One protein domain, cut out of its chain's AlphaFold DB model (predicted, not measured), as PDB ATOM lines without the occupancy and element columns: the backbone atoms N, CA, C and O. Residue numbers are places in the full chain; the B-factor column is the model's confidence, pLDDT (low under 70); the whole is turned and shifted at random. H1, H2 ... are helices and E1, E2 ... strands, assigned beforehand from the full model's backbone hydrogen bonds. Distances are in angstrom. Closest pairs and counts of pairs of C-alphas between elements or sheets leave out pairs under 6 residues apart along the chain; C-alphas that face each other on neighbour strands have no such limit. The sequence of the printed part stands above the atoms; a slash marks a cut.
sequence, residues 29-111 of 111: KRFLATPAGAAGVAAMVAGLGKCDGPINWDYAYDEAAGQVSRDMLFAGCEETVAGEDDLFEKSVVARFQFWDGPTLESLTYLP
ATOM      1  N   LYS A  29      95.336 115.744 153.006       94.81
ATOM      2  CA  LYS A  29      94.127 114.919 153.071       94.81
ATOM      3  C   LYS A  29      92.922 115.719 153.574       94.81
ATOM      4  O   LYS A  29      91.823 115.496 153.066       94.81
ATOM      5  N   ARG A  30      93.103 116.666 154.505       94.38
ATOM      6  CA  ARG A  30      92.021 117.567 154.949       94.38
ATOM      7  C   ARG A  30      91.503 118.446 153.818       94.38
ATOM      8  O   ARG A  30      90.292 118.584 153.684       94.38
ATOM      9  N   PHE A  31      92.392 119.006 153.006       95.38
ATOM     10  CA  PHE A  31      92.032 119.915 151.915       95.38
ATOM     11  C   PHE A  31      91.487 119.172 150.693       95.38
ATOM     12  O   PHE A  31      90.627 119.684 149.991       95.38
ATOM     13  N   LEU A  32      91.926 117.936 150.462       95.25
ATOM     14  CA  LEU A  32      91.488 117.104 149.340       95.25
ATOM     15  C   LEU A  32      90.257 116.241 149.669       95.25
ATOM     16  O   LEU A  32      89.854 115.406 148.861       95.25
ATOM     17  N   ALA A  33      89.647 116.427 150.845       95.31
ATOM     18  CA  ALA A  33      88.504 115.631 151.296       95.31
ATOM     19  C   ALA A  33      87.234 115.839 150.451       95.31
ATOM     20  O   ALA A  33      86.362 114.971 150.434       95.31
ATOM     21  N   THR A  34      87.117 116.973 149.751       96.31
ATOM     22  CA  THR A  34      85.984 117.285 148.868       96.31
ATOM     23  C   THR A  34      86.473 117.805 147.513       96.31
ATOM     24  O   THR A  34      87.588 118.327 147.413       96.31
ATOM     25  N   PRO A  35      85.635 117.737 146.457       97.00
ATOM     26  CA  PRO A  35      85.959 118.346 145.167       97.00
ATOM     27  C   PRO A  35      86.219 119.855 145.255       97.00
ATOM     28  O   PRO A  35      87.082 120.362 144.546       97.00
ATOM     29  N   ALA A  36      85.502 120.566 146.134       96.12
ATOM     30  CA  ALA A  36      85.685 122.002 146.340       96.12
ATOM     31  C   ALA A  36      87.060 122.318 146.943       96.12
ATOM     32  O   ALA A  36      87.755 123.214 146.465       96.12
ATOM     33  N   GLY A  37      87.491 121.540 147.936       96.50
ATOM     34  CA  GLY A  37      88.810 121.696 148.536       96.50
ATOM     35  C   GLY A  37      89.938 121.337 147.566       96.50
ATOM     36  O   GLY A  37      90.886 122.107 147.422       96.50
ATOM     37  N   ALA A  38      89.790 120.246 146.805       96.81
ATOM     38  CA  ALA A  38      90.738 119.879 145.753       96.81
ATOM     39  C   ALA A  38      90.844 120.951 144.656       96.81
ATOM     40  O   ALA A  38      91.949 121.290 144.234       96.81
ATOM     41  N   ALA A  39      89.716 121.531 144.234       97.38
ATOM     42  CA  ALA A  39      89.703 122.656 143.304       97.38
ATOM     43  C   ALA A  39      90.381 123.901 143.898       97.38
ATOM     44  O   ALA A  39      91.088 124.604 143.184       97.38
ATOM     45  N   GLY A  40      90.220 124.144 145.200       97.12
ATOM     46  CA  GLY A  40      90.904 125.219 145.915       97.12
ATOM     47  C   GLY A  40      92.425 125.063 145.922       97.12
ATOM     48  O   GLY A  40      93.139 125.998 145.569       97.12
ATOM     49  N   VAL A  41      92.922 123.864 146.246       97.00
ATOM     50  CA  VAL A  41      94.359 123.547 146.173       97.00
ATOM     51  C   VAL A  41      94.864 123.676 144.732       97.00
ATOM     52  O   VAL A  41      95.921 124.253 144.498       97.00
ATOM     53  N   ALA A  42      94.096 123.215 143.741       96.44
ATOM     54  CA  ALA A  42      94.464 123.371 142.336       96.44
ATOM     55  C   ALA A  42      94.524 124.846 141.901       96.44
ATOM     56  O   ALA A  42      95.451 125.230 141.193       96.44
ATOM     57  N   ALA A  43      93.576 125.681 142.340       96.38
ATOM     58  CA  ALA A  43      93.569 127.116 142.058       96.38
ATOM     59  C   ALA A  43      94.782 127.822 142.679       96.38
ATOM     60  O   ALA A  43      95.392 128.670 142.035       96.38
ATOM     61  N   MET A  44      95.171 127.422 143.890       95.69
ATOM     62  CA  MET A  44      96.381 127.903 144.552       95.69
ATOM     63  C   MET A  44      97.649 127.565 143.751       95.69
ATOM     64  O   MET A  44      98.443 128.459 143.472       95.69
ATOM     65  N   VAL A  45      97.814 126.305 143.321       93.56
ATOM     66  CA  VAL A  45      98.968 125.884 142.498       93.56
ATOM     67  C   VAL A  45      98.976 126.593 141.150       93.56
ATOM     68  O   VAL A  45     100.018 127.068 140.710       93.56
ATOM     69  N   ALA A  46      97.822 126.694 140.489       92.81
ATOM     70  CA  ALA A  46      97.708 127.416 139.227       92.81
ATOM     71  C   ALA A  46      98.079 128.899 139.388       92.81
ATOM     72  O   ALA A  46      98.683 129.483 138.491       92.81
ATOM     73  N   GLY A  47      97.759 129.478 140.547       90.62
ATOM     74  CA  GLY A  47      98.093 130.845 140.918       90.62
ATOM     75  C   GLY A  47      99.591 131.128 141.041       90.62
ATOM     76  O   GLY A  47      99.999 132.264 140.816       90.62
ATOM     77  N   LEU A  48     100.418 130.118 141.337       90.88
ATOM     78  CA  LEU A  48     101.877 130.275 141.325       90.88
ATOM     79  C   LEU A  48     102.412 130.531 139.913       90.88
ATOM     80  O   LEU A  48     103.395 131.243 139.745       90.88
ATOM     81  N   GLY A  49     101.790 129.973 138.875       89.44
ATOM     82  CA  GLY A  49     102.313 130.051 137.512       89.44
ATOM     83  C   GLY A  49     103.595 129.224 137.323       89.44
ATOM     84  O   GLY A  49     103.699 128.101 137.809       89.44
ATOM     85  N   LYS A  50     104.560 129.747 136.556       89.62
ATOM     86  CA  LYS A  50     105.787 129.020 136.182       89.62
ATOM     87  C   LYS A  50     106.765 128.931 137.354       89.62
ATOM     88  O   LYS A  50     107.273 129.950 137.784       89.62
ATOM     89  N   CYS A  51     107.069 127.735 137.828       90.38
ATOM     90  CA  CYS A  51     108.142 127.515 138.797       90.38
ATOM     91  C   CYS A  51     109.303 126.806 138.101       90.38
ATOM     92  O   CYS A  51     109.072 125.871 137.332       90.38
ATOM     93  N   ASP A  52     110.535 127.224 138.382       89.88
ATOM     94  CA  ASP A  52     111.729 126.552 137.853       89.88
ATOM     95  C   ASP A  52     112.232 125.437 138.786       89.88
ATOM     96  O   ASP A  52     113.000 124.568 138.369       89.88
ATOM     97  N   GLY A  53     111.746 125.425 140.030       85.94
ATOM     98  CA  GLY A  53     112.047 124.430 141.055       85.94
ATOM     99  C   GLY A  53     110.803 123.756 141.653       85.94
ATOM    100  O   GLY A  53     109.673 123.998 141.213       85.94
ATOM    101  N   PRO A  54     110.998 122.879 142.656       88.94
ATOM    102  CA  PRO A  54     109.894 122.298 143.409       88.94
ATOM    103  C   PRO A  54     109.111 123.380 144.164       88.94
ATOM    104  O   PRO A  54     109.662 124.401 144.570       88.94
ATOM    105  N   ILE A  55     107.820 123.126 144.378       92.06
ATOM    106  CA  ILE A  55     106.976 123.982 145.214       92.06
ATOM    107  C   ILE A  55     107.224 123.620 146.680       92.06
ATOM    108  O   ILE A  55     107.087 122.456 147.064       92.06
ATOM    109  N   ASN A  56     107.549 124.625 147.484       92.06
ATOM    110  CA  ASN A  56     107.610 124.536 148.935       92.06
ATOM    111  C   ASN A  56     106.212 124.732 149.511       92.06
ATOM    112  O   ASN A  56     105.501 125.644 149.097       92.06
ATOM    113  N   TRP A  57     105.832 123.893 150.469       93.94
ATOM    114  CA  TRP A  57     104.503 123.884 151.071       93.94
ATOM    115  C   TRP A  57     104.599 124.012 152.581       93.94
ATOM    116  O   TRP A  57     105.427 123.342 153.194       93.94
ATOM    117  N   ASP A  58     103.720 124.815 153.169       94.81
ATOM    118  CA  ASP A  58     103.590 124.937 154.622       94.81
ATOM    119  C   ASP A  58     102.175 125.413 154.989       94.81
ATOM    120  O   ASP A  58     101.336 125.680 154.124       94.81
ATOM    121  N   TYR A  59     101.899 125.537 156.279       95.50
ATOM    122  CA  TYR A  59     100.787 126.324 156.784       95.50
ATOM    123  C   TYR A  59     101.165 127.805 156.843       95.50
ATOM    124  O   TYR A  59     102.270 128.168 157.241       95.50
ATOM    125  N   ALA A  60     100.236 128.686 156.477       94.50
ATOM    126  CA  ALA A  60     100.499 130.122 156.497       94.50
ATOM    127  C   ALA A  60     100.259 130.739 157.886       94.50
ATOM    128  O   ALA A  60      99.424 130.274 158.671       94.50
ATOM    129  N   TYR A  61     100.966 131.833 158.169       92.50
ATOM    130  CA  TYR A  61     100.726 132.662 159.348       92.50
ATOM    131  C   TYR A  61      99.460 133.509 159.165       92.50
ATOM    132  O   TYR A  61      99.304 134.211 158.165       92.50
ATOM    133  N   ASP A  62      98.544 133.435 160.126       91.38
ATOM    134  CA  ASP A  62      97.362 134.287 160.178       91.38
ATOM    135  C   ASP A  62      97.675 135.525 161.021       91.38
ATOM    136  O   ASP A  62      97.605 135.485 162.251       91.38
ATOM    137  N   GLU A  63      98.001 136.633 160.355       88.62
ATOM    138  CA  GLU A  63      98.309 137.926 160.985       88.62
ATOM    139  C   GLU A  63      97.207 138.407 161.942       88.62
ATOM    140  O   GLU A  63      97.492 139.008 162.975       88.62
ATOM    141  N   ALA A  64      95.937 138.114 161.640       89.62
ATOM    142  CA  ALA A  64      94.826 138.526 162.495       89.62
ATOM    143  C   ALA A  64      94.778 137.725 163.806       89.62
ATOM    144  O   ALA A  64      94.365 138.253 164.840       89.62
ATOM    145  N   ALA A  65      95.192 136.457 163.767       90.44
ATOM    146  CA  ALA A  65      95.232 135.574 164.929       90.44
ATOM    147  C   ALA A  65      96.600 135.563 165.634       90.44
ATOM    148  O   ALA A  65      96.704 135.056 166.752       90.44
ATOM    149  N   GLY A  66      97.643 136.098 164.997       94.56
ATOM    150  CA  GLY A  66      99.006 136.123 165.519       94.56
ATOM    151  C   GLY A  66      99.662 134.739 165.611       94.56
ATOM    152  O   GLY A  66     100.557 134.539 166.436       94.56
ATOM    153  N   GLN A  67      99.228 133.768 164.801       93.38
ATOM    154  CA  GLN A  67      99.724 132.389 164.841       93.38
ATOM    155  C   GLN A  67      99.624 131.689 163.480       93.38
ATOM    156  O   GLN A  67      98.844 132.087 162.619       93.38
ATOM    157  N   VAL A  68     100.374 130.597 163.308       93.56
ATOM    158  CA  VAL A  68     100.223 129.695 162.155       93.56
ATOM    159  C   VAL A  68      98.826 129.074 162.162       93.56
ATOM    160  O   VAL A  68      98.380 128.544 163.183       93.56
ATOM    161  N   SER A  69      98.140 129.125 161.020       94.25
ATOM    162  CA  SER A  69      96.791 128.588 160.860       94.25
ATOM    163  C   SER A  69      96.800 127.310 160.035       94.25
ATOM    164  O   SER A  69      97.191 127.299 158.872       94.25
ATOM    165  N   ARG A  70      96.257 126.230 160.608       94.56
ATOM    166  CA  ARG A  70      96.071 124.947 159.906       94.56
ATOM    167  C   ARG A  70      94.947 124.955 158.874       94.56
ATOM    168  O   ARG A  70      94.684 123.921 158.259       94.56
ATOM    169  N   ASP A  71      94.284 126.092 158.717       95.69
ATOM    170  CA  ASP A  71      93.247 126.311 157.717       95.69
ATOM    171  C   ASP A  71      93.764 127.171 156.553       95.69
ATOM    172  O   ASP A  71      93.038 127.417 155.590       95.69
ATOM    173  N   MET A  72      95.029 127.606 156.613       96.38
ATOM    174  CA  MET A  72      95.693 128.359 155.556       96.38
ATOM    175  C   MET A  72      96.890 127.583 155.017       96.38
ATOM    176  O   MET A  72      97.776 127.203 155.777       96.38
ATOM    177  N   LEU A  73      96.935 127.380 153.706       96.38
ATOM    178  CA  LEU A  73      98.082 126.800 153.017       96.38
ATOM    179  C   LEU A  73      98.959 127.901 152.444       96.38
ATOM    180  O   LEU A  73      98.451 128.858 151.870       96.38
ATOM    181  N   PHE A  74     100.265 127.722 152.558       95.88
ATOM    182  CA  PHE A  74     101.294 128.456 151.843       95.88
ATOM    183  C   PHE A  74     101.893 127.544 150.772       95.88
ATOM    184  O   PHE A  74     102.170 126.371 151.027       95.88
ATOM    185  N   ALA A  75     102.094 128.090 149.576       95.62
ATOM    186  CA  ALA A  75     102.883 127.469 148.528       95.62
ATOM    187  C   ALA A  75     103.816 128.523 147.946       95.62
ATOM    188  O   ALA A  75     103.357 129.612 147.611       95.62
ATOM    189  N   GLY A  76     105.098 128.205 147.813       94.56
ATOM    190  CA  GLY A  76     106.098 129.117 147.266       94.56
ATOM    191  C   GLY A  76     107.050 128.418 146.312       94.56
ATOM    192  O   GLY A  76     107.277 127.213 146.422       94.56
ATOM    193  N   CYS A  77     107.592 129.160 145.356       93.19
ATOM    194  CA  CYS A  77     108.623 128.666 144.454       93.19
ATOM    195  C   CYS A  77     109.470 129.816 143.905       93.19
ATOM    196  O   CYS A  77     109.105 130.983 144.025       93.19
ATOM    197  N   GLU A  78     110.581 129.457 143.271       92.75
ATOM    198  CA  GLU A  78     111.451 130.384 142.552       92.75
ATOM    199  C   GLU A  78     111.181 130.320 141.041       92.75
ATOM    200  O   GLU A  78     110.888 129.255 140.475       92.75
ATOM    201  N   GLU A  79     111.305 131.467 140.380       89.75
ATOM    202  CA  GLU A  79     111.233 131.620 138.931       89.75
ATOM    203  C   GLU A  79     112.398 132.475 138.409       89.75
ATOM    204  O   GLU A  79     112.677 133.563 138.902       89.75
ATOM    205  N   THR A  80     113.044 132.007 137.345       88.62
ATOM    206  CA  THR A  80     113.988 132.776 136.534       88.62
ATOM    207  C   THR A  80     113.197 133.660 135.581       88.62
ATOM    208  O   THR A  80     112.530 133.170 134.658       88.62
ATOM    209  N   VAL A  81     113.305 134.971 135.772       85.56
ATOM    210  CA  VAL A  81     112.675 135.975 134.916       85.56
ATOM    211  C   VAL A  81     113.710 136.513 133.932       85.56
ATOM    212  O   VAL A  81     114.824 136.876 134.295       85.56
ATOM    213  N   ALA A  82     113.365 136.540 132.645       85.19
ATOM    214  CA  ALA A  82     114.291 136.999 131.615       85.19
ATOM    215  C   ALA A  82     114.642 138.483 131.813       85.19
ATOM    216  O   ALA A  82     113.767 139.342 131.722       85.19
ATOM    217  N   GLY A  83     115.930 138.772 132.004       86.62
ATOM    218  CA  GLY A  83     116.429 140.129 132.243       86.62
ATOM    219  C   GLY A  83     116.617 140.484 133.719       86.62
ATOM    220  O   GLY A  83     117.094 141.580 133.991       86.62
ATOM    221  N   GLU A  84     116.289 139.570 134.632       83.06
ATOM    222  CA  GLU A  84     116.646 139.641 136.049       83.06
ATOM    223  C   GLU A  84     117.877 138.753 136.297       83.06
ATOM    224  O   GLU A  84     117.988 137.661 135.729       83.06
ATOM    225  N   ASP A  85     118.810 139.234 137.123       79.31
ATOM    226  CA  ASP A  85     120.000 138.466 137.521       79.31
ATOM    227  C   ASP A  85     119.701 137.518 138.700       79.31
ATOM    228  O   ASP A  85     120.350 136.478 138.835       79.31
ATOM    229  N   ASP A  86     118.698 137.857 139.518       84.00
ATOM    230  CA  ASP A  86     118.276 137.097 140.695       84.00
ATOM    231  C   ASP A  86     117.009 136.269 140.414       84.00
ATOM    232  O   ASP A  86     116.192 136.592 139.546       84.00
ATOM    233  N   LEU A  87     116.840 135.182 141.171       82.56
ATOM    234  CA  LEU A  87     115.614 134.388 141.138       82.56
ATOM    235  C   LEU A  87     114.479 135.165 141.808       82.56
ATOM    236  O   LEU A  87     114.641 135.704 142.902       82.56
ATOM    237  N   PHE A  88     113.323 135.194 141.154       84.69
ATOM    238  CA  PHE A  88     112.117 135.781 141.709       84.69
ATOM    239  C   PHE A  88     111.427 134.742 142.593       84.69
ATOM    240  O   PHE A  88     110.925 133.728 142.097       84.69
ATOM    241  N   GLU A  89     111.422 134.974 143.902       88.88
ATOM    242  CA  GLU A  89     110.584 134.213 144.820       88.88
ATOM    243  C   GLU A  89     109.136 134.650 144.640       88.88
ATOM    244  O   GLU A  89     108.840 135.812 144.410       88.88
ATOM    245  N   LYS A  90     108.209 133.705 144.709       90.56
ATOM    246  CA  LYS A  90     106.786 134.019 144.710       90.56
ATOM    247  C   LYS A  90     106.050 133.029 145.561       90.56
ATOM    248  O   LYS A  90     106.443 131.863 145.676       90.56
ATOM    249  N   SER A  91     104.933 133.472 146.109       94.38
ATOM    250  CA  SER A  91     104.091 132.585 146.884       94.38
ATOM    251  C   SER A  91     102.615 132.912 146.781       94.38
ATOM    252  O   SER A  91     102.191 134.013 146.433       94.38
ATOM    253  N   VAL A  92     101.807 131.901 147.066       96.31
ATOM    254  CA  VAL A  92     100.364 132.016 147.184       96.31
ATOM    255  C   VAL A  92      99.966 131.471 148.540       96.31
ATOM    256  O   VAL A  92     100.408 130.399 148.953       96.31
ATOM    257  N   VAL A  93      99.098 132.206 149.222       96.25
ATOM    258  CA  VAL A  93      98.456 131.776 150.457       96.25
ATOM    259  C   VAL A  93      96.980 131.541 150.179       96.25
ATOM    260  O   VAL A  93      96.277 132.442 149.725       96.25
ATOM    261  N   ALA A  94      96.501 130.334 150.456       97.00
ATOM    262  CA  ALA A  94      95.104 129.952 150.318       97.00
ATOM    263  C   ALA A  94      94.472 129.772 151.696       97.00
ATOM    264  O   ALA A  94      94.923 128.929 152.468       97.00
ATOM    265  N   ARG A  95      93.408 130.519 152.002       96.81
ATOM    266  CA  ARG A  95      92.593 130.299 153.207       96.81
ATOM    267  C   ARG A  95      91.410 129.407 152.864       96.81
ATOM    268  O   ARG A  95      90.735 129.636 151.861       96.81
ATOM    269  N   PHE A  96      91.145 128.414 153.703       97.31
ATOM    270  CA  PHE A  96      90.009 127.515 153.570       97.31
ATOM    271  C   PHE A  96      89.050 127.666 154.748       97.31
ATOM    272  O   PHE A  96      89.465 127.812 155.894       97.31
ATOM    273  N   GLN A  97      87.756 127.543 154.466       95.81
ATOM    274  CA  GLN A  97      86.730 127.295 155.475       95.81
ATOM    275  C   GLN A  97      86.358 125.810 155.479       95.81
ATOM    276  O   GLN A  97      86.376 125.163 154.432       95.81
ATOM    277  N   PHE A  98      85.998 125.276 156.650       94.69
ATOM    278  CA  PHE A  98      85.747 123.839 156.852       94.69
ATOM    279  C   PHE A  98      84.331 123.498 157.355       94.69
ATOM    280  O   PHE A  98      84.095 122.355 157.742       94.69
ATOM    281  N   TRP A  99      83.387 124.447 157.348       87.38
ATOM    282  CA  TRP A  99      82.033 124.266 157.906       87.38
ATOM    283  C   TRP A  99      81.273 123.068 157.311       87.38
ATOM    284  O   TRP A  99      80.762 122.249 158.068       87.38
ATOM    285  N   ASP A 100      81.287 122.925 155.981       89.00
ATOM    286  CA  ASP A 100      80.685 121.805 155.232       89.00
ATOM    287  C   ASP A 100      81.755 121.027 154.435       89.00
ATOM    288  O   ASP A 100      81.516 120.485 153.352       89.00
ATOM    289  N   GLY A 101      82.977 120.994 154.973       91.81
ATOM    290  CA  GLY A 101      84.175 120.515 154.287       91.81
ATOM    291  C   GLY A 101      85.018 121.650 153.693       91.81
ATOM    292  O   GLY A 101      84.592 122.805 153.688       91.81
ATOM    293  N   PRO A 102      86.241 121.338 153.222       96.31
ATOM    294  CA  PRO A 102      87.185 122.336 152.737       96.31
ATOM    295  C   PRO A 102      86.614 123.082 151.531       96.31
ATOM    296  O   PRO A 102      86.269 122.478 150.516       96.31
ATOM    297  N   THR A 103      86.553 124.404 151.641       96.38
ATOM    298  CA  THR A 103      86.204 125.315 150.549       96.38
ATOM    299  C   THR A 103      87.170 126.484 150.569       96.38
ATOM    300  O   THR A 103      87.423 127.056 151.628       96.38
ATOM    301  N   LEU A 104      87.720 126.824 149.406       96.62
ATOM    302  CA  LEU A 104      88.595 127.979 149.261       96.62
ATOM    303  C   LEU A 104      87.815 129.264 149.570       96.62
ATOM    304  O   LEU A 104      86.826 129.565 148.908       96.62
ATOM    305  N   GLU A 105      88.277 130.009 150.565       96.06
ATOM    306  CA  GLU A 105      87.721 131.298 150.970       96.06
ATOM    307  C   GLU A 105      88.437 132.453 150.272       96.06
ATOM    308  O   GLU A 105      87.794 133.362 149.749       96.06
ATOM    309  N   SER A 106      89.772 132.418 150.243       95.38
ATOM    310  CA  SER A 106      90.575 133.463 149.611       95.38
ATOM    311  C   SER A 106      91.926 132.951 149.117       95.38
ATOM    312  O   SER A 106      92.471 131.976 149.637       95.38
ATOM    313  N   LEU A 107      92.456 133.640 148.101       95.56
ATOM    314  CA  LEU A 107      93.816 133.490 147.585       95.56
ATOM    315  C   LEU A 107      94.531 134.836 147.678       95.56
ATOM    316  O   LEU A 107      94.048 135.831 147.136       95.56
ATOM    317  N   THR A 108      95.688 134.841 148.326       95.00
ATOM    318  CA  THR A 108      96.578 135.995 148.417       95.00
ATOM    319  C   THR A 108      97.865 135.669 147.682       95.00
ATOM    320  O   THR A 108      98.514 134.675 147.992       95.00
ATOM    321  N   TYR A 109      98.233 136.512 146.723       92.56
ATOM    322  CA  TYR A 109      99.478 136.400 145.971       92.56
ATOM    323  C   TYR A 109     100.503 137.311 146.622       92.56
ATOM    324  O   TYR A 109     100.232 138.499 146.819       92.56
ATOM    325  N   LEU A 110     101.647 136.748 146.973       87.56
ATOM    326  CA  LEU A 110     102.757 137.478 147.548       87.56
ATOM    327  C   LEU A 110     103.901 137.490 146.523       87.56
ATOM    328  O   LEU A 110     104.125 136.465 145.863       87.56
ATOM    329  N   PRO A 111     104.539 138.659 146.342       74.38
ATOM    330  CA  PRO A 111     105.699 138.800 145.476       74.38
ATOM    331  C   PRO A 111     106.928 138.113 146.073       74.38
ATOM    332  O   PRO A 111     106.819 137.507 147.168       74.38
TER     333      PRO A 111
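What this domain is: This is residues 29 to 111 of the 111 residues of an uncharacterized protein of Stappia sp. ES.058 (UniProt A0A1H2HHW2). A strongly twisted sheet of four strands has one helix, H1, running along one face, and where E2 bends, its first part and the end of E1 paired with it turn away from the rest of the sheet as a hairpin arm. H1 covers E3 and part of E2 on that face, while E1 lies at the far edge of the sheet. The printed part has 83 residues with one named helix and four named strands, in the order H1 E1 E2 E3 E4; the sheet's order is E1 - E2 - E3 - E4, all antiparallel, and the class is mixed, helices and strands. The whole is only just compact, close to loose, with a radius of gyration of the C-alphas of 13.7 A, and elongated, with spans of 46 by 29 by 17 A.

Where its parts are: E2, the longest strand by residues, is residues 67 to 79, 28.4 A from first to last C-alpha, and bends by 98 degrees at residue 71. E3 is residues 88 to 97, 30.1 A. E1 is residues 56 to 62, 18.1 A, and E4 is residues 103 to 110, 20.8 A, ending with C-alpha 110 at (102.757, 137.478, 147.548). H1 is residues 35 to 48, 20.3 A, from C-alpha 35 at (85.959, 118.346, 145.167) to C-alpha 48 at (101.877, 130.275, 141.325).

How they stand to each other: The four strands form a meander, each the antiparallel neighbour of the one before, with E1 and E4 as edge strands. E2 and E3 are a hairpin at 150 degrees, with N 75 and O 92 2.9 A apart, within hydrogen-bond range. E3 and E4 are a hairpin at 158 degrees, with N 93 and O 108 at 2.8 A. E1 and E2 are a hairpin at 138 degrees; N 58 and O 74 are 3.1 A apart, and beyond the bend N 62 and O 67 are 2.8 A apart. E1 and E4 are apart. H1 is on the sheet at a height over the sheet of 7.9 A. It lies over E3 and only just over E2, on which 3 of its C-alphas fall, and runs along the strands, at 15 degrees to E3 on the local plane. The closest C-alphas of H1 and E3 are those of Met 44 and Ala 94, 6.3 A apart; those of H1 and E4 are Gly 37 and Thr 103, 4.9 A. In H1 every O i to N i+4 pair is within hydrogen-bond range.

The domain as a whole: The two C-alphas farthest apart are those of Gly 83 and Asp 100, 46.3 A. The printed part has no cut and ends at residue 111, the chain's last. The links E1 to E2 and E3 to E4 are tight, H1 to E1 and E2 to E3 are short, and no link is long. The mean pLDDT of the printed part is 92.5, and no printed residue is under 70.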